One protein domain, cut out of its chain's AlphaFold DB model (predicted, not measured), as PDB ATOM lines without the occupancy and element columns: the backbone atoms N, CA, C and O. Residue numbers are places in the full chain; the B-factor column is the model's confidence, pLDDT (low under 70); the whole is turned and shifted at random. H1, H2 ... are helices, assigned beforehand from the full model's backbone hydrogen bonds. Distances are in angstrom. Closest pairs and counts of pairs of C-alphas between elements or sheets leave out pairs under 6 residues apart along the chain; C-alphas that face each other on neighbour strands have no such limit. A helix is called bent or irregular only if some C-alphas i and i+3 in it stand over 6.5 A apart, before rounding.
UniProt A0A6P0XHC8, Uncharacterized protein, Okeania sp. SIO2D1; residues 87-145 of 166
ATOM      1  N   GLU A  87     241.998 246.307 179.577       93.44
ATOM      2  CA  GLU A  87     243.453 246.416 179.733       93.44
ATOM      3  C   GLU A  87     243.808 247.381 180.872       93.44
ATOM      4  O   GLU A  87     243.482 248.573 180.799       93.44
ATOM      5  N   ALA A  88     244.540 246.897 181.882       93.31
ATOM      6  CA  ALA A  88     244.956 247.697 183.037       93.31
ATOM      7  C   ALA A  88     245.711 248.971 182.631       93.31
ATOM      8  O   ALA A  88     245.525 250.033 183.226       93.31
ATOM      9  N   GLN A  89     246.500 248.893 181.555       90.56
ATOM     10  CA  GLN A  89     247.281 250.018 181.049       90.56
ATOM     11  C   GLN A  89     246.422 251.234 180.665       90.56
ATOM     12  O   GLN A  89     246.890 252.370 180.761       90.56
ATOM     13  N   THR A  90     245.162 251.017 180.277       90.25
ATOM     14  CA  THR A  90     244.221 252.089 179.914       90.25
ATOM     15  C   THR A  90     243.975 253.035 181.090       90.25
ATOM     16  O   THR A  90     243.906 254.247 180.892       90.25
ATOM     17  N   VAL A  91     243.920 252.501 182.318       90.00
ATOM     18  CA  VAL A  91     243.699 253.278 183.551       90.00
ATOM     19  C   VAL A  91     244.858 254.235 183.834       90.00
ATOM     20  O   VAL A  91     244.645 255.310 184.389       90.00
ATOM     21  N   PHE A  92     246.081 253.881 183.430       89.00
ATOM     22  CA  PHE A  92     247.254 254.742 183.613       89.00
ATOM     23  C   PHE A  92     247.433 255.763 182.486       89.00
ATOM     24  O   PHE A  92     247.985 256.834 182.718       89.00
ATOM     25  N   GLN A  93     247.003 255.439 181.263       86.38
ATOM     26  CA  GLN A  93     247.115 256.343 180.109       86.38
ATOM     27  C   GLN A  93     246.124 257.505 180.183       86.38
ATOM     28  O   GLN A  93     246.448 258.627 179.801       86.38
ATOM     29  N   GLN A  94     244.915 257.230 180.662       81.12
ATOM     30  CA  GLN A  94     243.902 258.230 180.955       81.12
ATOM     31  C   GLN A  94     243.596 258.077 182.438       81.12
ATOM     32  O   GLN A  94     242.859 257.151 182.775       81.12
ATOM     33  N   PRO A  95     244.197 258.895 183.325       66.94
ATOM     34  CA  PRO A  95     244.029 258.710 184.757       66.94
ATOM     35  C   PRO A  95     242.542 258.810 185.088       66.94
ATOM     36  O   PRO A  95     241.945 259.884 185.050       66.94
ATOM     37  N   LEU A  96     241.949 257.649 185.358       79.00
ATOM     38  CA  LEU A  96     240.594 257.464 185.855       79.00
ATOM     39  C   LEU A  96     240.761 256.992 187.297       79.00
ATOM     40  O   LEU A  96     240.808 255.782 187.534       79.00
ATOM     41  N   PRO A  97     240.916 257.908 188.269       81.31
ATOM     42  CA  PRO A  97     241.384 257.532 189.599       81.31
ATOM     43  C   PRO A  97     240.415 256.585 190.317       81.31
ATOM     44  O   PRO A  97     240.828 255.711 191.072       81.31
ATOM     45  N   SER A  98     239.124 256.667 189.983       82.75
ATOM     46  CA  SER A  98     238.080 255.754 190.455       82.75
ATOM     47  C   SER A  98     238.244 254.301 189.991       82.75
ATOM     48  O   SER A  98     237.634 253.413 190.583       82.75
ATOM     49  N   LEU A  99     239.049 254.036 188.954       88.75
ATOM     50  CA  LEU A  99     239.333 252.685 188.463       88.75
ATOM     51  C   LEU A  99     240.613 252.075 189.044       88.75
ATOM     52  O   LEU A  99     240.782 250.859 188.953       88.75
ATOM     53  N   LEU A 100     241.481 252.875 189.676       92.12
ATOM     54  CA  LEU A 100     242.717 252.390 190.302       92.12
ATOM     55  C   LEU A 100     242.494 251.201 191.254       92.12
ATOM     56  O   LEU A 100     243.269 250.246 191.178       92.12
ATOM     57  N   PRO A 101     241.429 251.160 192.080       92.31
ATOM     58  CA  PRO A 101     241.215 250.040 192.997       92.31
ATOM     59  C   PRO A 101     240.934 248.717 192.295       92.31
ATOM     60  O   PRO A 101     241.186 247.652 192.845       92.31
ATOM     61  N   PHE A 102     240.429 248.772 191.067       93.31
ATOM     62  CA  PHE A 102     240.114 247.588 190.287       93.31
ATOM     63  C   PHE A 102     241.314 247.096 189.479       93.31
ATOM     64  O   PHE A 102     241.242 246.006 188.932       93.31
ATOM     65  N   VAL A 103     242.436 247.828 189.426       94.94
ATOM     66  CA  VAL A 103     243.628 247.418 188.662       94.94
ATOM     67  C   VAL A 103     244.003 245.947 188.871       94.94
ATOM     68  O   VAL A 103     244.173 245.276 187.858       94.94
ATOM     69  N   PRO A 104     244.049 245.387 190.098       94.75
ATOM     70  CA  PRO A 104     244.448 243.992 190.284       94.75
ATOM     71  C   PRO A 104     243.621 242.979 189.480       94.75
ATOM     72  O   PRO A 104     244.155 241.940 189.106       94.75
ATOM     73  N   ILE A 105     242.347 243.273 189.204       93.81
ATOM     74  CA  ILE A 105     241.401 242.378 188.516       93.81
ATOM     75  C   ILE A 105     241.226 242.702 187.025       93.81
ATOM     76  O   ILE A 105     240.495 241.996 186.337       93.81
ATOM     77  N   LEU A 106     241.867 243.764 186.528       94.75
ATOM     78  CA  LEU A 106     241.882 244.100 185.107       94.75
ATOM     79  C   LEU A 106     242.811 243.155 184.339       94.75
ATOM     80  O   LEU A 106     243.711 242.521 184.903       94.75
ATOM     81  N   LYS A 107     242.648 243.100 183.019       93.25
ATOM     82  CA  LYS A 107     243.522 242.320 182.146       93.25
ATOM     83  C   LYS A 107     244.964 242.827 182.255       93.25
ATOM     84  O   LYS A 107     245.231 244.012 182.058       93.25
ATOM     85  N   GLY A 108     245.882 241.928 182.619       90.94
ATOM     86  CA  GLY A 108     247.295 242.256 182.869       90.94
ATOM     87  C   GLY A 108     247.556 243.074 184.144       90.94
ATOM     88  O   GLY A 108     248.683 243.496 184.385       90.94
ATOM     89  N   GLY A 109     246.535 243.313 184.972       91.31
ATOM     90  CA  GLY A 109     246.630 244.198 186.131       91.31
ATOM     91  C   GLY A 109     247.104 243.539 187.429       91.31
ATOM     92  O   GLY A 109     247.546 244.229 188.344       91.31
ATOM     93  N   GLY A 110     247.074 242.206 187.496       89.38
ATOM     94  CA  GLY A 110     247.492 241.424 188.665       89.38
ATOM     95  C   GLY A 110     249.006 241.294 188.875       89.38
ATOM     96  O   GLY A 110     249.431 240.647 189.832       89.38
ATOM     97  N   GLU A 111     249.832 241.857 187.991       89.50
ATOM     98  CA  GLU A 111     251.291 241.832 188.135       89.50
ATOM     99  C   GLU A 111     251.761 242.760 189.264       89.50
ATOM    100  O   GLU A 111     251.254 243.867 189.423       89.50
ATOM    101  N   GLU A 112     252.780 242.345 190.025       87.31
ATOM    102  CA  GLU A 112     253.269 243.108 191.187       87.31
ATOM    103  C   GLU A 112     253.651 244.553 190.826       87.31
ATOM    104  O   GLU A 112     253.315 245.487 191.555       87.31
ATOM    105  N   ALA A 113     254.327 244.747 189.690       90.31
ATOM    106  CA  ALA A 113     254.718 246.072 189.216       90.31
ATOM    107  C   ALA A 113     253.490 246.958 188.938       90.31
ATOM    108  O   ALA A 113     253.455 248.112 189.366       90.31
ATOM    109  N   THR A 114     252.465 246.391 188.301       91.75
ATOM    110  CA  THR A 114     251.215 247.073 187.953       91.75
ATOM    111  C   THR A 114     250.399 247.447 189.191       91.75
ATOM    112  O   THR A 114     249.945 248.584 189.322       91.75
ATOM    113  N   VAL A 115     250.274 246.527 190.153       92.06
ATOM    114  CA  VAL A 115     249.589 246.773 191.433       92.06
ATOM    115  C   VAL A 115     250.321 247.840 192.249       92.06
ATOM    116  O   VAL A 115     249.687 248.743 192.796       92.06
ATOM    117  N   ARG A 116     251.658 247.789 192.299       90.69
ATOM    118  CA  ARG A 116     252.479 248.789 192.997       90.69
ATOM    119  C   ARG A 116     252.322 250.179 192.388       90.69
ATOM    120  O   ARG A 116     252.221 251.149 193.132       90.69
ATOM    121  N   GLN A 117     252.286 250.275 191.061       92.00
ATOM    122  CA  GLN A 117     252.047 251.540 190.368       92.00
ATOM    123  C   GLN A 117     250.668 252.115 190.718       92.00
ATOM    124  O   GLN A 117     250.565 253.296 191.038       92.00
ATOM    125  N   ALA A 118     249.616 251.290 190.715       92.19
ATOM    126  CA  ALA A 118     248.276 251.731 191.102       92.19
ATOM    127  C   ALA A 118     248.214 252.203 192.564       92.19
ATOM    128  O   ALA A 118     247.622 253.241 192.851       92.19
ATOM    129  N   LEU A 119     248.880 251.488 193.474       90.94
ATOM    130  CA  LEU A 119     248.994 251.869 194.881       90.94
ATOM    131  C   LEU A 119     249.727 253.206 195.065       90.94
ATOM    132  O   LEU A 119     249.317 254.024 195.883       90.94
ATOM    133  N   GLN A 120     250.801 253.434 194.307       90.44
ATOM    134  CA  GLN A 120     251.525 254.702 194.346       90.44
ATOM    135  C   GLN A 120     250.612 255.865 193.934       90.44
ATOM    136  O   GLN A 120     250.533 256.850 194.661       90.44
ATOM    137  N   LEU A 121     249.870 255.716 192.834       89.69
ATOM    138  CA  LEU A 121     248.934 256.742 192.361       89.69
ATOM    139  C   LEU A 121     247.808 257.026 193.367       89.69
ATOM    140  O   LEU A 121     247.419 258.178 193.524       89.69
ATOM    141  N   LEU A 122     247.303 256.008 194.073       88.94
ATOM    142  CA  LEU A 122     246.299 256.200 195.131       88.94
ATOM    143  C   LEU A 122     246.843 256.995 196.323       88.94
ATOM    144  O   LEU A 122     246.115 257.785 196.909       88.94
ATOM    145  N   ARG A 123     248.114 256.791 196.688       87.62
ATOM    146  CA  ARG A 123     248.752 257.469 197.829       87.62
ATOM    147  C   ARG A 123     249.202 258.893 197.520       87.62
ATOM    148  O   ARG A 123     249.408 259.673 198.443       87.62
ATOM    149  N   GLU A 124     249.386 259.214 196.244       87.31
ATOM    150  CA  GLU A 124     249.695 260.572 195.784       87.31
ATOM    151  C   GLU A 124     248.477 261.511 195.875       87.31
ATOM    152  O   GLU A 124     248.653 262.729 195.865       87.31
ATOM    153  N   ASP A 125     247.262 260.967 196.017       83.25
ATOM    154  CA  ASP A 125     246.019 261.726 196.161       83.25
ATOM    155  C   ASP A 125     245.347 261.441 197.516       83.25
ATOM    156  O   ASP A 125     244.778 260.371 197.749       83.25
ATOM    157  N   GLU A 126     245.368 262.426 198.418       76.81
ATOM    158  CA  GLU A 126     244.762 262.309 199.752       76.81
ATOM    159  C   GLU A 126     243.260 261.974 199.710       76.81
ATOM    160  O   GLU A 126     242.744 261.368 200.650       76.81
ATOM    161  N   GLN A 127     242.550 262.310 198.625       77.94
ATOM    162  CA  GLN A 127     241.125 261.993 198.473       77.94
ATOM    163  C   GLN A 127     240.871 260.518 198.142       77.94
ATOM    164  O   GLN A 127     239.741 260.048 198.264       77.94
ATOM    165  N   LEU A 128     241.902 259.785 197.714       77.94
ATOM    166  CA  LEU A 128     241.795 258.403 197.250       77.94
ATOM    167  C   LEU A 128     242.399 257.393 198.227       77.94
ATOM    168  O   LEU A 128     242.307 256.191 197.980       77.94
ATOM    169  N   LEU A 129     242.945 257.851 199.357       76.38
ATOM    170  CA  LEU A 129     243.510 256.994 200.405       76.38
ATOM    171  C   LEU A 129     242.526 255.913 200.877       76.38
ATOM    172  O   LEU A 129     242.916 254.767 201.084       76.38
ATOM    173  N   GLU A 130     241.233 256.231 200.982       79.25
ATOM    174  CA  GLU A 130     240.203 255.255 201.376       79.25
ATOM    175  C   GLU A 130     240.048 254.106 200.365       79.25
ATOM    176  O   GLU A 130     239.635 252.999 200.721       79.25
ATOM    177  N   LEU A 131     240.417 254.344 199.105       86.06
ATOM    178  CA  LEU A 131     240.339 253.357 198.039       86.06
ATOM    179  C   LEU A 131     241.516 252.370 198.043       86.06
ATOM    180  O   LEU A 131     241.433 251.330 197.383       86.06
ATOM    181  N   GLU A 132     242.581 252.639 198.807       86.50
ATOM    182  CA  GLU A 132     243.701 251.708 198.997       86.50
ATOM    183  C   GLU A 132     243.213 250.366 199.559       86.50
ATOM    184  O   GLU A 132     243.581 249.304 199.052       86.50
ATOM    185  N   ASN A 133     242.303 250.399 200.536       87.81
ATOM    186  CA  ASN A 133     241.715 249.193 201.122       87.81
ATOM    187  C   ASN A 133     240.921 248.381 200.090       87.81
ATOM    188  O   ASN A 133     240.924 247.150 200.116       87.81
ATOM    189  N   LEU A 134     240.260 249.064 199.153       89.06
ATOM    190  CA  LEU A 134     239.513 248.412 198.084       89.06
ATOM    191  C   LEU A 134     240.458 247.754 197.067       89.06
ATOM    192  O   LEU A 134     240.203 246.629 196.634       89.06
ATOM    193  N   LEU A 135     241.582 248.404 196.748       91.00
ATOM    194  CA  LEU A 135     242.648 247.811 195.939       91.00
ATOM    195  C   LEU A 135     243.217 246.558 196.611       91.00
ATOM    196  O   LEU A 135     243.324 245.507 195.975       91.00
ATOM    197  N   ALA A 136     243.546 246.655 197.902       88.19
ATOM    198  CA  ALA A 136     244.063 245.542 198.692       88.19
ATOM    199  C   ALA A 136     243.086 244.357 198.698       88.19
ATOM    200  O   ALA A 136     243.481 243.218 198.433       88.19
ATOM    201  N   PHE A 137     241.793 244.630 198.905       89.50
ATOM    202  CA  PHE A 137     240.734 243.629 198.828       89.50
ATOM    203  C   PHE A 137     240.728 242.913 197.473       89.50
ATOM    204  O   PHE A 137     240.755 241.681 197.434       89.50
ATOM    205  N   PHE A 138     240.759 243.644 196.356       89.38
ATOM    206  CA  PHE A 138     240.749 243.028 195.027       89.38
ATOM    207  C   PHE A 138     242.028 242.254 194.698       89.38
ATOM    208  O   PHE A 138     241.955 241.195 194.069       89.38
ATOM    209  N   ALA A 139     243.183 242.701 195.193       87.44
ATOM    210  CA  ALA A 139     244.436 241.967 195.057       87.44
ATOM    211  C   ALA A 139     244.359 240.565 195.692       87.44
ATOM    212  O   ALA A 139     244.930 239.614 195.151       87.44
ATOM    213  N   THR A 140     243.595 240.384 196.777       86.12
ATOM    214  CA  THR A 140     243.460 239.071 197.440       86.12
ATOM    215  C   THR A 140     242.862 237.981 196.536       86.12
ATOM    216  O   THR A 140     243.248 236.811 196.647       86.12
ATOM    217  N   PHE A 141     241.986 238.352 195.593       77.56
ATOM    218  CA  PHE A 141     241.346 237.414 194.659       77.56
ATOM    219  C   PHE A 141     242.281 236.922 193.555       77.56
ATOM    220  O   PHE A 141     242.054 235.851 192.996       77.56
ATOM    221  N   VAL A 142     243.324 237.688 193.243       71.00
ATOM    222  CA  VAL A 142     244.267 237.377 192.161       71.00
ATOM    223  C   VAL A 142     245.528 236.708 192.712       71.00
ATOM    224  O   VAL A 142     246.039 235.744 192.140       71.00
ATOM    225  N   LEU A 143     245.979 237.126 193.897       61.66
ATOM    226  CA  LEU A 143     247.186 236.610 194.552       61.66
ATOM    227  C   LEU A 143     247.047 235.180 195.104       61.66
ATOM    228  O   LEU A 143     248.044 234.529 195.419       61.66
ATOM    229  N   THR A 144     245.829 234.642 195.195       51.56
ATOM    230  CA  THR A 144     245.613 233.229 195.550       51.56
ATOM    231  C   THR A 144     245.966 232.269 194.409       51.56
ATOM    232  O   THR A 144     246.218 231.090 194.668       51.56
ATOM    233  N   TYR A 145     246.066 232.752 193.164       43.84
ATOM    234  CA  TYR A 145     246.411 231.929 191.999       43.84
ATOM    235  C   TYR A 145     247.924 231.807 191.757       43.84
ATOM    236  O   TYR A 145     248.391 230.772 191.280       43.84
TER     237      TYR A 145
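Overview. This is residues 87 to 145 of the 166 residues of an uncharacterized protein of Okeania sp. SIO2D1 (UniProt A0A6P0XHC8). H2, H3 and H4 pack as a triangle; short H1 packs on H2, away from H4. The printed part, 59 residues with four named helices, is all helix. It is compact, radius of gyration of the C-alphas 10.2 A, spanning 31 by 23 by 16 A.

Along the chain. Find C-alpha 88 at (244.956, 247.697, 183.037), where H1 begins, running to 93. H2, 97 to 105, is irregular: C-alphas 101 and 104 are 7.4 A apart. H3 holds 112 to 123; H4, 129 to 143, is 21.5 A long and ends at (247.186, 236.610, 194.552).

Arrangement. The hub H2 touches H4 at a shallow tilt of 17 degrees, the same way, closest C-alphas Pro 101 and Leu 135, 4.0 A. It also touches H3, and H1 at C-alphas Val 103 and Ala 88, 5.8 A apart. Every O i to N i+4 pair is within hydrogen-bond range in H3; H1 has 1 of 2, H4 7 of 11, H2 1 of 5, with 4 of 6 for i+3.

Size, cuts and confidence. The printed part has no cut; pLDDT is under 70 at 95 and 143 to 145.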